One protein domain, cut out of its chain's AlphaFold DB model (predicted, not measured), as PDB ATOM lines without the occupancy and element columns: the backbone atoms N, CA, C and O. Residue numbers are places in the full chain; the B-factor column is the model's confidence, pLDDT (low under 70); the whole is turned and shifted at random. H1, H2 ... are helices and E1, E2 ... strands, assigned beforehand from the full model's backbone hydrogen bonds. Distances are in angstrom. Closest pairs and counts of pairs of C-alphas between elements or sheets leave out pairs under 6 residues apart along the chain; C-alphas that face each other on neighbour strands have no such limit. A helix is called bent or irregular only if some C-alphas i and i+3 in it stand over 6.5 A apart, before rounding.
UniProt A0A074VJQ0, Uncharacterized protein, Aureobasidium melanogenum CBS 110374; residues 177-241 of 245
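AT A GLANCE: This is residues 177 to 241 of the 245 residues of an uncharacterized protein of Aureobasidium melanogenum CBS 110374 (UniProt A0A074VJQ0). A long, strongly twisted hairpin, E2 and E3, makes the length, with the shorter strand E1 beside the last part of E3. At the far end a long loop, residues 204 to 225, joins the hairpin's strands; small H1 and H2 sit at the sheet's margins. The 65 printed residues run H1 E1 E2 E3 H2, with mixed sheet E1 E3 E2 and class mixed, helices and strands; the whole is a loose rod, radius of gyration of the C-alphas 13.7 A, spans 43 by 19 by 19 A.

IN THESE COORDINATES: H1, residues 177 to 182, begins at C-alpha (38.304, 14.333, -6.449) and is only just irregular, C-alphas 177 and 180 being 6.8 A apart. E1 is 183 to 188, E2 194 to 203, 25.6 A, E3 226 to 237, 31.8 A, H2 238 to 241, ending at (51.482, 5.028, 12.218).

HOW THE PARTS SIT: E3 is antiparallel to E2, N 198 to O 231 2.9 A, and parallel to E1, N 186 to O 234 2.8 A. E2 bends by 62 degrees at 199, E3 by 59 degrees at 229. H1 is on the sheet, height 8.3 A, over none of its strands; its closest C-alphas to E3 are Phe 182 and Cys 231, 4.8 A. H2 only grazes the sheet. H1 has 0 of 2 O i to N i+4 pairs within hydrogen-bond range and 2 of 3 O i to N i+3; H2 is too short for the former.

THE WHOLE: The C-alphas farthest apart, Gln 222 and Glu 239, are 43.7 A apart. The printed part has no cut; the link E2 to E3 is long. pLDDT is under 70 at residues 191, 220 and 240 to 241.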
ATOM      1  N   TRP A 177      36.929  13.962  -6.083       86.75
ATOM      2  CA  TRP A 177      38.304  14.333  -6.449       86.75
ATOM      3  C   TRP A 177      38.845  15.526  -5.662       86.75
ATOM      4  O   TRP A 177      40.032  15.575  -5.358       86.75
ATOM      5  N   HIS A 178      37.986  16.483  -5.314       87.62
ATOM      6  CA  HIS A 178      38.385  17.635  -4.510       87.62
ATOM      7  C   HIS A 178      38.212  17.399  -3.007       87.62
ATOM      8  O   HIS A 178      38.729  18.180  -2.213       87.62
ATOM      9  N   ARG A 179      37.534  16.313  -2.616       86.12
ATOM     10  CA  ARG A 179      37.294  15.935  -1.219       86.12
ATOM     11  C   ARG A 179      38.578  15.874  -0.397       86.12
ATOM     12  O   ARG A 179      38.610  16.449   0.681       86.12
ATOM     13  N   ALA A 180      39.643  15.276  -0.932       86.44
ATOM     14  CA  ALA A 180      40.920  15.130  -0.227       86.44
ATOM     15  C   ALA A 180      41.527  16.470   0.246       86.44
ATOM     16  O   ALA A 180      42.332  16.492   1.171       86.44
ATOM     17  N   ARG A 181      41.133  17.608  -0.349       88.69
ATOM     18  CA  ARG A 181      41.582  18.943   0.092       88.69
ATOM     19  C   ARG A 181      41.012  19.344   1.453       88.69
ATOM     20  O   ARG A 181      41.652  20.113   2.167       88.69
ATOM     21  N   PHE A 182      39.851  18.792   1.792       89.88
ATOM     22  CA  PHE A 182      39.084  19.024   3.016       89.88
ATOM     23  C   PHE A 182      39.181  17.857   3.991       89.88
ATOM     24  O   PHE A 182      38.408  17.775   4.942       89.88
ATOM     25  N   GLU A 183      40.138  16.963   3.769       90.88
ATOM     26  CA  GLU A 183      40.514  15.924   4.712       90.88
ATOM     27  C   GLU A 183      41.950  16.188   5.168       90.88
ATOM     28  O   GLU A 183      42.829  16.594   4.389       90.88
ATOM     29  N   ARG A 184      42.202  15.999   6.458       92.19
ATOM     30  CA  ARG A 184      43.560  16.006   6.993       92.19
ATOM     31  C   ARG A 184      43.720  14.949   8.067       92.19
ATOM     32  O   ARG A 184      42.793  14.675   8.825       92.19
ATOM     33  N   LYS A 185      44.939  14.427   8.154       92.06
ATOM     34  CA  LYS A 185      45.385  13.614   9.276       92.06
ATOM     35  C   LYS A 185      46.302  14.452  10.153       92.06
ATOM     36  O   LYS A 185      47.177  15.142   9.630       92.06
ATOM     37  N   VAL A 186      46.074  14.432  11.458       91.44
ATOM     38  CA  VAL A 186      46.910  15.106  12.453       91.44
ATOM     39  C   VAL A 186      47.530  14.025  13.318       91.44
ATOM     40  O   VAL A 186      46.818  13.270  13.972       91.44
ATOM     41  N   LEU A 187      48.856  13.934  13.287       90.19
ATOM     42  CA  LEU A 187      49.594  12.994  14.118       90.19
ATOM     43  C   LEU A 187      49.763  13.589  15.515       90.19
ATOM     44  O   LEU A 187      50.296  14.692  15.652       90.19
ATOM     45  N   THR A 188      49.299  12.880  16.539       84.88
ATOM     46  CA  THR A 188      49.493  13.269  17.942       84.88
ATOM     47  C   THR A 188      50.373  12.255  18.647       84.88
ATOM     48  O   THR A 188      50.166  11.058  18.478       84.88
ATOM     49  N   GLY A 189      51.327  12.749  19.443       76.38
ATOM     50  CA  GLY A 189      52.321  11.925  20.133       76.38
ATOM     51  C   GLY A 189      51.725  10.903  21.097       76.38
ATOM     52  O   GLY A 189      52.247   9.808  21.180       76.38
ATOM     53  N   HIS A 190      50.628  11.251  21.779       70.00
ATOM     54  CA  HIS A 190      49.898  10.377  22.697       70.00
ATOM     55  C   HIS A 190      48.414  10.753  22.657       70.00
ATOM     56  O   HIS A 190      48.052  11.866  23.052       70.00
ATOM     57  N   GLY A 191      47.540   9.869  22.172       66.88
ATOM     58  CA  GLY A 191      46.108  10.159  22.174       66.88
ATOM     59  C   GLY A 191      45.242   9.118  21.480       66.88
ATOM     60  O   GLY A 191      45.640   8.490  20.507       66.88
ATOM     61  N   ALA A 192      44.008   8.972  21.965       75.31
ATOM     62  CA  ALA A 192      43.014   8.131  21.314       75.31
ATOM     63  C   ALA A 192      42.714   8.632  19.891       75.31
ATOM     64  O   ALA A 192      42.587   9.838  19.662       75.31
ATOM     65  N   ILE A 193      42.530   7.691  18.959       82.69
ATOM     66  CA  ILE A 193      42.094   7.984  17.591       82.69
ATOM     67  C   ILE A 193      40.771   8.752  17.656       82.69
ATOM     68  O   ILE A 193      39.754   8.230  18.123       82.69
ATOM     69  N   LYS A 194      40.778   9.999  17.179       86.75
ATOM     70  CA  LYS A 194      39.594  10.864  17.149       86.75
ATOM     71  C   LYS A 194      39.337  11.322  15.722       86.75
ATOM     72  O   LYS A 194      40.193  11.922  15.087       86.75
ATOM     73  N   SER A 195      38.131  11.071  15.230       86.69
ATOM     74  CA  SER A 195      37.662  11.559  13.933       86.69
ATOM     75  C   SER A 195      36.574  12.601  14.158       86.69
ATOM     76  O   SER A 195      35.545  12.287  14.757       86.69
ATOM     77  N   GLU A 196      36.767  13.809  13.638       88.62
ATOM     78  CA  GLU A 196      35.833  14.923  13.806       88.62
ATOM     79  C   GLU A 196      35.549  15.630  12.477       88.62
ATOM     80  O   GLU A 196      36.425  15.761  11.617       88.62
ATOM     81  N   TRP A 197      34.301  16.070  12.315       87.62
ATOM     82  CA  TRP A 197      33.868  16.932  11.222       87.62
ATOM     83  C   TRP A 197      33.668  18.344  11.764       87.62
ATOM     84  O   TRP A 197      32.889  18.529  12.697       87.62
ATOM     85  N   THR A 198      34.339  19.330  11.177       89.44
ATOM     86  CA  THR A 198      34.194  20.746  11.539       89.44
ATOM     87  C   THR A 198      33.754  21.561  10.331       89.44
ATOM     88  O   THR A 198      34.023  21.192   9.187       89.44
ATOM     89  N   LEU A 199      33.030  22.653  10.571       89.56
ATOM     90  CA  LEU A 199      32.659  23.602   9.527       89.56
ATOM     91  C   LEU A 199      33.713  24.712   9.480       89.56
ATOM     92  O   LEU A 199      33.852  25.462  10.441       89.56
ATOM     93  N   GLU A 200      34.434  24.822   8.369       92.12
ATOM     94  CA  GLU A 200      35.577  25.729   8.218       92.12
ATOM     95  C   GLU A 200      35.420  26.628   6.990       92.12
ATOM     96  O   GLU A 200      34.701  26.304   6.044       92.12
ATOM     97  N   GLU A 201      36.138  27.751   6.953       92.19
ATOM     98  CA  GLU A 201      36.252  28.550   5.733       92.19
ATOM     99  C   GLU A 201      37.303  27.960   4.784       92.19
ATOM    100  O   GLU A 201      38.458  27.741   5.163       92.19
ATOM    101  N   ALA A 202      36.933  27.792   3.516       89.81
ATOM    102  CA  ALA A 202      37.854  27.456   2.441       89.81
ATOM    103  C   ALA A 202      37.920  28.549   1.378       89.81
ATOM    104  O   ALA A 202      36.917  29.170   1.019       89.81
ATOM    105  N   CYS A 203      39.121  28.757   0.847       89.88
ATOM    106  CA  CYS A 203      39.348  29.610  -0.306       89.88
ATOM    107  C   CYS A 203      38.860  28.903  -1.573       89.88
ATOM    108  O   CYS A 203      39.352  27.831  -1.914       89.88
ATOM    109  N   MET A 204      37.942  29.515  -2.314       85.94
ATOM    110  CA  MET A 204      37.387  28.917  -3.534       85.94
ATOM    111  C   MET A 204      38.325  29.014  -4.746       85.94
ATOM    112  O   MET A 204      38.091  28.348  -5.749       85.94
ATOM    113  N   HIS A 205      39.399  29.805  -4.656       85.31
ATOM    114  CA  HIS A 205      40.424  29.887  -5.698       85.31
ATOM    115  C   HIS A 205      41.402  28.701  -5.627       85.31
ATOM    116  O   HIS A 205      41.561  27.981  -6.608       85.31
ATOM    117  N   CYS A 206      42.040  28.463  -4.475       86.19
ATOM    118  CA  CYS A 206      43.011  27.369  -4.324       86.19
ATOM    119  C   CYS A 206      42.426  26.097  -3.683       86.19
ATOM    120  O   CYS A 206      43.018  25.022  -3.772       86.19
ATOM    121  N   GLY A 207      41.250  26.173  -3.057       86.75
ATOM    122  CA  GLY A 207      40.660  25.084  -2.270       86.75
ATOM    123  C   GLY A 207      41.314  24.882  -0.898       86.75
ATOM    124  O   GLY A 207      41.067  23.862  -0.263       86.75
ATOM    125  N   GLY A 208      42.169  25.807  -0.456       91.25
ATOM    126  CA  GLY A 208      42.845  25.741   0.837       91.25
ATOM    127  C   GLY A 208      41.914  26.096   1.996       91.25
ATOM    128  O   GLY A 208      41.242  27.128   1.954       91.25
ATOM    129  N   VAL A 209      41.902  25.265   3.040       93.19
ATOM    130  CA  VAL A 209      41.172  25.522   4.294       93.19
ATOM    131  C   VAL A 209      41.958  26.511   5.152       93.19
ATOM    132  O   VAL A 209      43.139  26.291   5.442       93.19
ATOM    133  N   LEU A 210      41.310  27.602   5.559       91.75
ATOM    134  CA  LEU A 210      41.965  28.720   6.238       91.75
ATOM    135  C   LEU A 210      42.435  28.344   7.642       91.75
ATOM    136  O   LEU A 210      43.584  28.615   7.984       91.75
ATOM    137  N   ALA A 211      41.600  27.647   8.415       93.62
ATOM    138  CA  ALA A 211      41.961  27.153   9.746       93.62
ATOM    139  C   ALA A 211      43.141  26.163   9.724       93.62
ATOM    140  O   ALA A 211      43.736  25.861  10.756       93.62
ATOM    141  N   TRP A 212      43.482  25.629   8.548       94.38
ATOM    142  CA  TRP A 212      44.594  24.699   8.360       94.38
ATOM    143  C   TRP A 212      45.841  25.377   7.795       94.38
ATOM    144  O   TRP A 212      46.820  24.691   7.521       94.38
ATOM    145  N   GLY A 213      45.795  26.692   7.556       90.69
ATOM    146  CA  GLY A 213      46.897  27.430   6.943       90.69
ATOM    147  C   GLY A 213      47.225  26.984   5.513       90.69
ATOM    148  O   GLY A 213      48.328  27.234   5.052       90.69
ATOM    149  N   ARG A 214      46.298  26.322   4.801       90.12
ATOM    150  CA  ARG A 214      46.526  25.789   3.436       90.12
ATOM    151  C   ARG A 214      46.202  26.782   2.314       90.12
ATOM    152  O   ARG A 214      46.152  26.407   1.146       90.12
ATOM    153  N   CYS A 215      45.871  28.026   2.645       88.81
ATOM    154  CA  CYS A 215      45.547  29.034   1.643       88.81
ATOM    155  C   CYS A 215      46.822  29.762   1.194       88.81
ATOM    156  O   CYS A 215      47.228  30.735   1.821       88.81
ATOM    157  N   ASP A 216      47.401  29.333   0.072       85.69
ATOM    158  CA  ASP A 216      48.593  29.973  -0.522       85.69
ATOM    159  C   ASP A 216      48.272  31.237  -1.335       85.69
ATOM    160  O   ASP A 216      49.136  31.844  -1.976       85.69
ATOM    161  N   CYS A 217      47.006  31.649  -1.358       86.56
ATOM    162  CA  CYS A 217      46.627  32.869  -2.037       86.56
ATOM    163  C   CYS A 217      47.212  34.067  -1.285       86.56
ATOM    164  O   CYS A 217      46.846  34.341  -0.144       86.56
ATOM    165  N   LYS A 218      48.110  34.808  -1.945       80.31
ATOM    166  CA  LYS A 218      48.642  36.075  -1.423       80.31
ATOM    167  C   LYS A 218      47.486  37.018  -1.067       80.31
ATOM    168  O   LYS A 218      46.446  36.986  -1.725       80.31
ATOM    169  N   ALA A 219      47.703  37.919  -0.107       71.19
ATOM    170  CA  ALA A 219      46.709  38.903   0.352       71.19
ATOM    171  C   ALA A 219      46.068  39.748  -0.776       71.19
ATOM    172  O   ALA A 219      45.000  40.318  -0.594       71.19
ATOM    173  N   LEU A 220      46.698  39.800  -1.954       69.50
ATOM    174  CA  LEU A 220      46.238  40.520  -3.146       69.50
ATOM    175  C   LEU A 220      45.368  39.681  -4.099       69.50
ATOM    176  O   LEU A 220      45.095  40.107  -5.219       69.50
ATOM    177  N   CYS A 221      44.953  38.478  -3.710       73.44
ATOM    178  CA  CYS A 221      44.101  37.638  -4.540       73.44
ATOM    179  C   CYS A 221      42.679  38.221  -4.656       73.44
ATOM    180  O   CYS A 221      41.807  37.933  -3.841       73.44
ATOM    181  N   GLN A 222      42.428  39.008  -5.705       71.38
ATOM    182  CA  GLN A 222      41.116  39.618  -5.976       71.38
ATOM    183  C   GLN A 222      40.017  38.598  -6.324       71.38
ATOM    184  O   GLN A 222      38.834  38.917  -6.283       71.38
ATOM    185  N   THR A 223      40.398  37.365  -6.661       74.94
ATOM    186  CA  THR A 223      39.480  36.269  -7.006       74.94
ATOM    187  C   THR A 223      39.161  35.362  -5.819       74.94
ATOM    188  O   THR A 223      38.360  34.434  -5.938       74.94
ATOM    189  N   CYS A 224      39.788  35.607  -4.666       82.19
ATOM    190  CA  CYS A 224      39.615  34.786  -3.485       82.19
ATOM    191  C   CYS A 224      38.335  35.173  -2.762       82.19
ATOM    192  O   CYS A 224      38.289  36.136  -2.004       82.19
ATOM    193  N   TRP A 225      37.299  34.373  -2.971       86.06
ATOM    194  CA  TRP A 225      36.126  34.371  -2.115       86.06
ATOM    195  C   TRP A 225      36.148  33.131  -1.223       86.06
ATOM    196  O   TRP A 225      36.733  32.096  -1.567       86.06
ATOM    197  N   LYS A 226      35.551  33.268  -0.042       88.56
ATOM    198  CA  LYS A 226      35.505  32.217   0.970       88.56
ATOM    199  C   LYS A 226      34.139  31.557   0.982       88.56
ATOM    200  O   LYS A 226      33.127  32.208   0.722       88.56
ATOM    201  N   ARG A 227      34.112  30.277   1.331       86.19
ATOM    202  CA  ARG A 227      32.874  29.543   1.579       86.19
ATOM    203  C   ARG A 227      33.051  28.622   2.776       86.19
ATOM    204  O   ARG A 227      34.104  28.007   2.917       86.19
ATOM    205  N   SER A 228      32.013  28.516   3.599       86.69
ATOM    206  CA  SER A 228      31.942  27.494   4.638       86.69
ATOM    207  C   SER A 228      31.813  26.117   3.992       86.69
ATOM    208  O   SER A 228      30.920  25.892   3.169       86.69
ATOM    209  N   VAL A 229      32.718  25.215   4.344       86.38
ATOM    210  CA  VAL A 229      32.757  23.825   3.888       86.38
ATOM    211  C   VAL A 229      32.967  22.926   5.092       86.38
ATOM    212  O   VAL A 229      33.667  23.294   6.037       86.38
ATOM    213  N   TRP A 230      32.378  21.737   5.073       87.12
ATOM    214  CA  TRP A 230      32.763  20.752   6.067       87.12
ATOM    215  C   TRP A 230      34.183  20.281   5.793       87.12
ATOM    216  O   TRP A 230      34.635  20.211   4.650       87.12
ATOM    217  N   CYS A 231      34.880  19.950   6.860       89.12
ATOM    218  CA  CYS A 231      36.235  19.459   6.839       89.12
ATOM    219  C   CYS A 231      36.333  18.272   7.787       89.12
ATOM    220  O   CYS A 231      35.784  18.300   8.887       89.12
ATOM    221  N   HIS A 232      37.032  17.224   7.368       89.69
ATOM    222  CA  HIS A 232      37.296  16.052   8.192       89.69
ATOM    223  C   HIS A 232      38.717  16.114   8.732       89.69
ATOM    224  O   HIS A 232      39.677  16.304   7.979       89.69
ATOM    225  N   THR A 233      38.851  15.957  10.043       91.50
ATOM    226  CA  THR A 233      40.145  15.784  10.695       91.50
ATOM    227  C   THR A 233      40.176  14.422  11.372       91.50
ATOM    228  O   THR A 233      39.367  14.139  12.256       91.50
ATOM    229  N   GLU A 234      41.130  13.592  10.967       91.56
ATOM    230  CA  GLU A 234      41.465  12.336  11.631       91.56
ATOM    231  C   GLU A 234      42.724  12.541  12.475       91.56
ATOM    232  O   GLU A 234      43.789  12.867  11.957       91.56
ATOM    233  N   VAL A 235      42.605  12.378  13.786       89.88
ATOM    234  CA  VAL A 235      43.735  12.388  14.711       89.88
ATOM    235  C   VAL A 235      44.234  10.956  14.858       89.88
ATOM    236  O   VAL A 235      43.470  10.088  15.283       89.88
ATOM    237  N   VAL A 236      45.484  10.713  14.469       88.69
ATOM    238  CA  VAL A 236      46.115   9.386  14.471       88.69
ATOM    239  C   VAL A 236      47.280   9.397  15.457       88.69
ATOM    240  O   VAL A 236      48.070  10.342  15.473       88.69
ATOM    241  N   ASP A 237      47.385   8.355  16.280       86.50
ATOM    242  CA  ASP A 237      48.515   8.181  17.190       86.50
ATOM    243  C   ASP A 237      49.779   7.816  16.397       86.50
ATOM    244  O   ASP A 237      49.763   6.911  15.557       86.50
ATOM    245  N   THR A 238      50.879   8.524  16.656       79.88
ATOM    246  CA  THR A 238      52.179   8.258  16.028       79.88
ATOM    247  C   THR A 238      52.703   6.849  16.281       79.88
ATOM    248  O   THR A 238      53.386   6.315  15.412       79.88
ATOM    249  N   GLU A 239      52.365   6.224  17.413       75.25
ATOM    250  CA  GLU A 239      52.810   4.855  17.714       75.25
ATOM    251  C   GLU A 239      52.180   3.827  16.763       75.25
ATOM    252  O   GLU A 239      52.833   2.868  16.370       75.25
ATOM    253  N   HIS A 240      50.953   4.084  16.302       62.19
ATOM    254  CA  HIS A 240      50.226   3.209  15.376       62.19
ATOM    255  C   HIS A 240      50.522   3.509  13.897       62.19
ATOM    256  O   HIS A 240      50.142   2.740  13.016       62.19
ATOM    257  N   ALA A 241      51.173   4.636  13.593       60.00
ATOM    258  CA  ALA A 241      51.482   5.028  12.218       60.00
ATOM    259  C   ALA A 241      52.682   4.261  11.629       60.00
ATOM    260  O   ALA A 241      52.794   4.162  10.407       60.00
TER     261      ALA A 241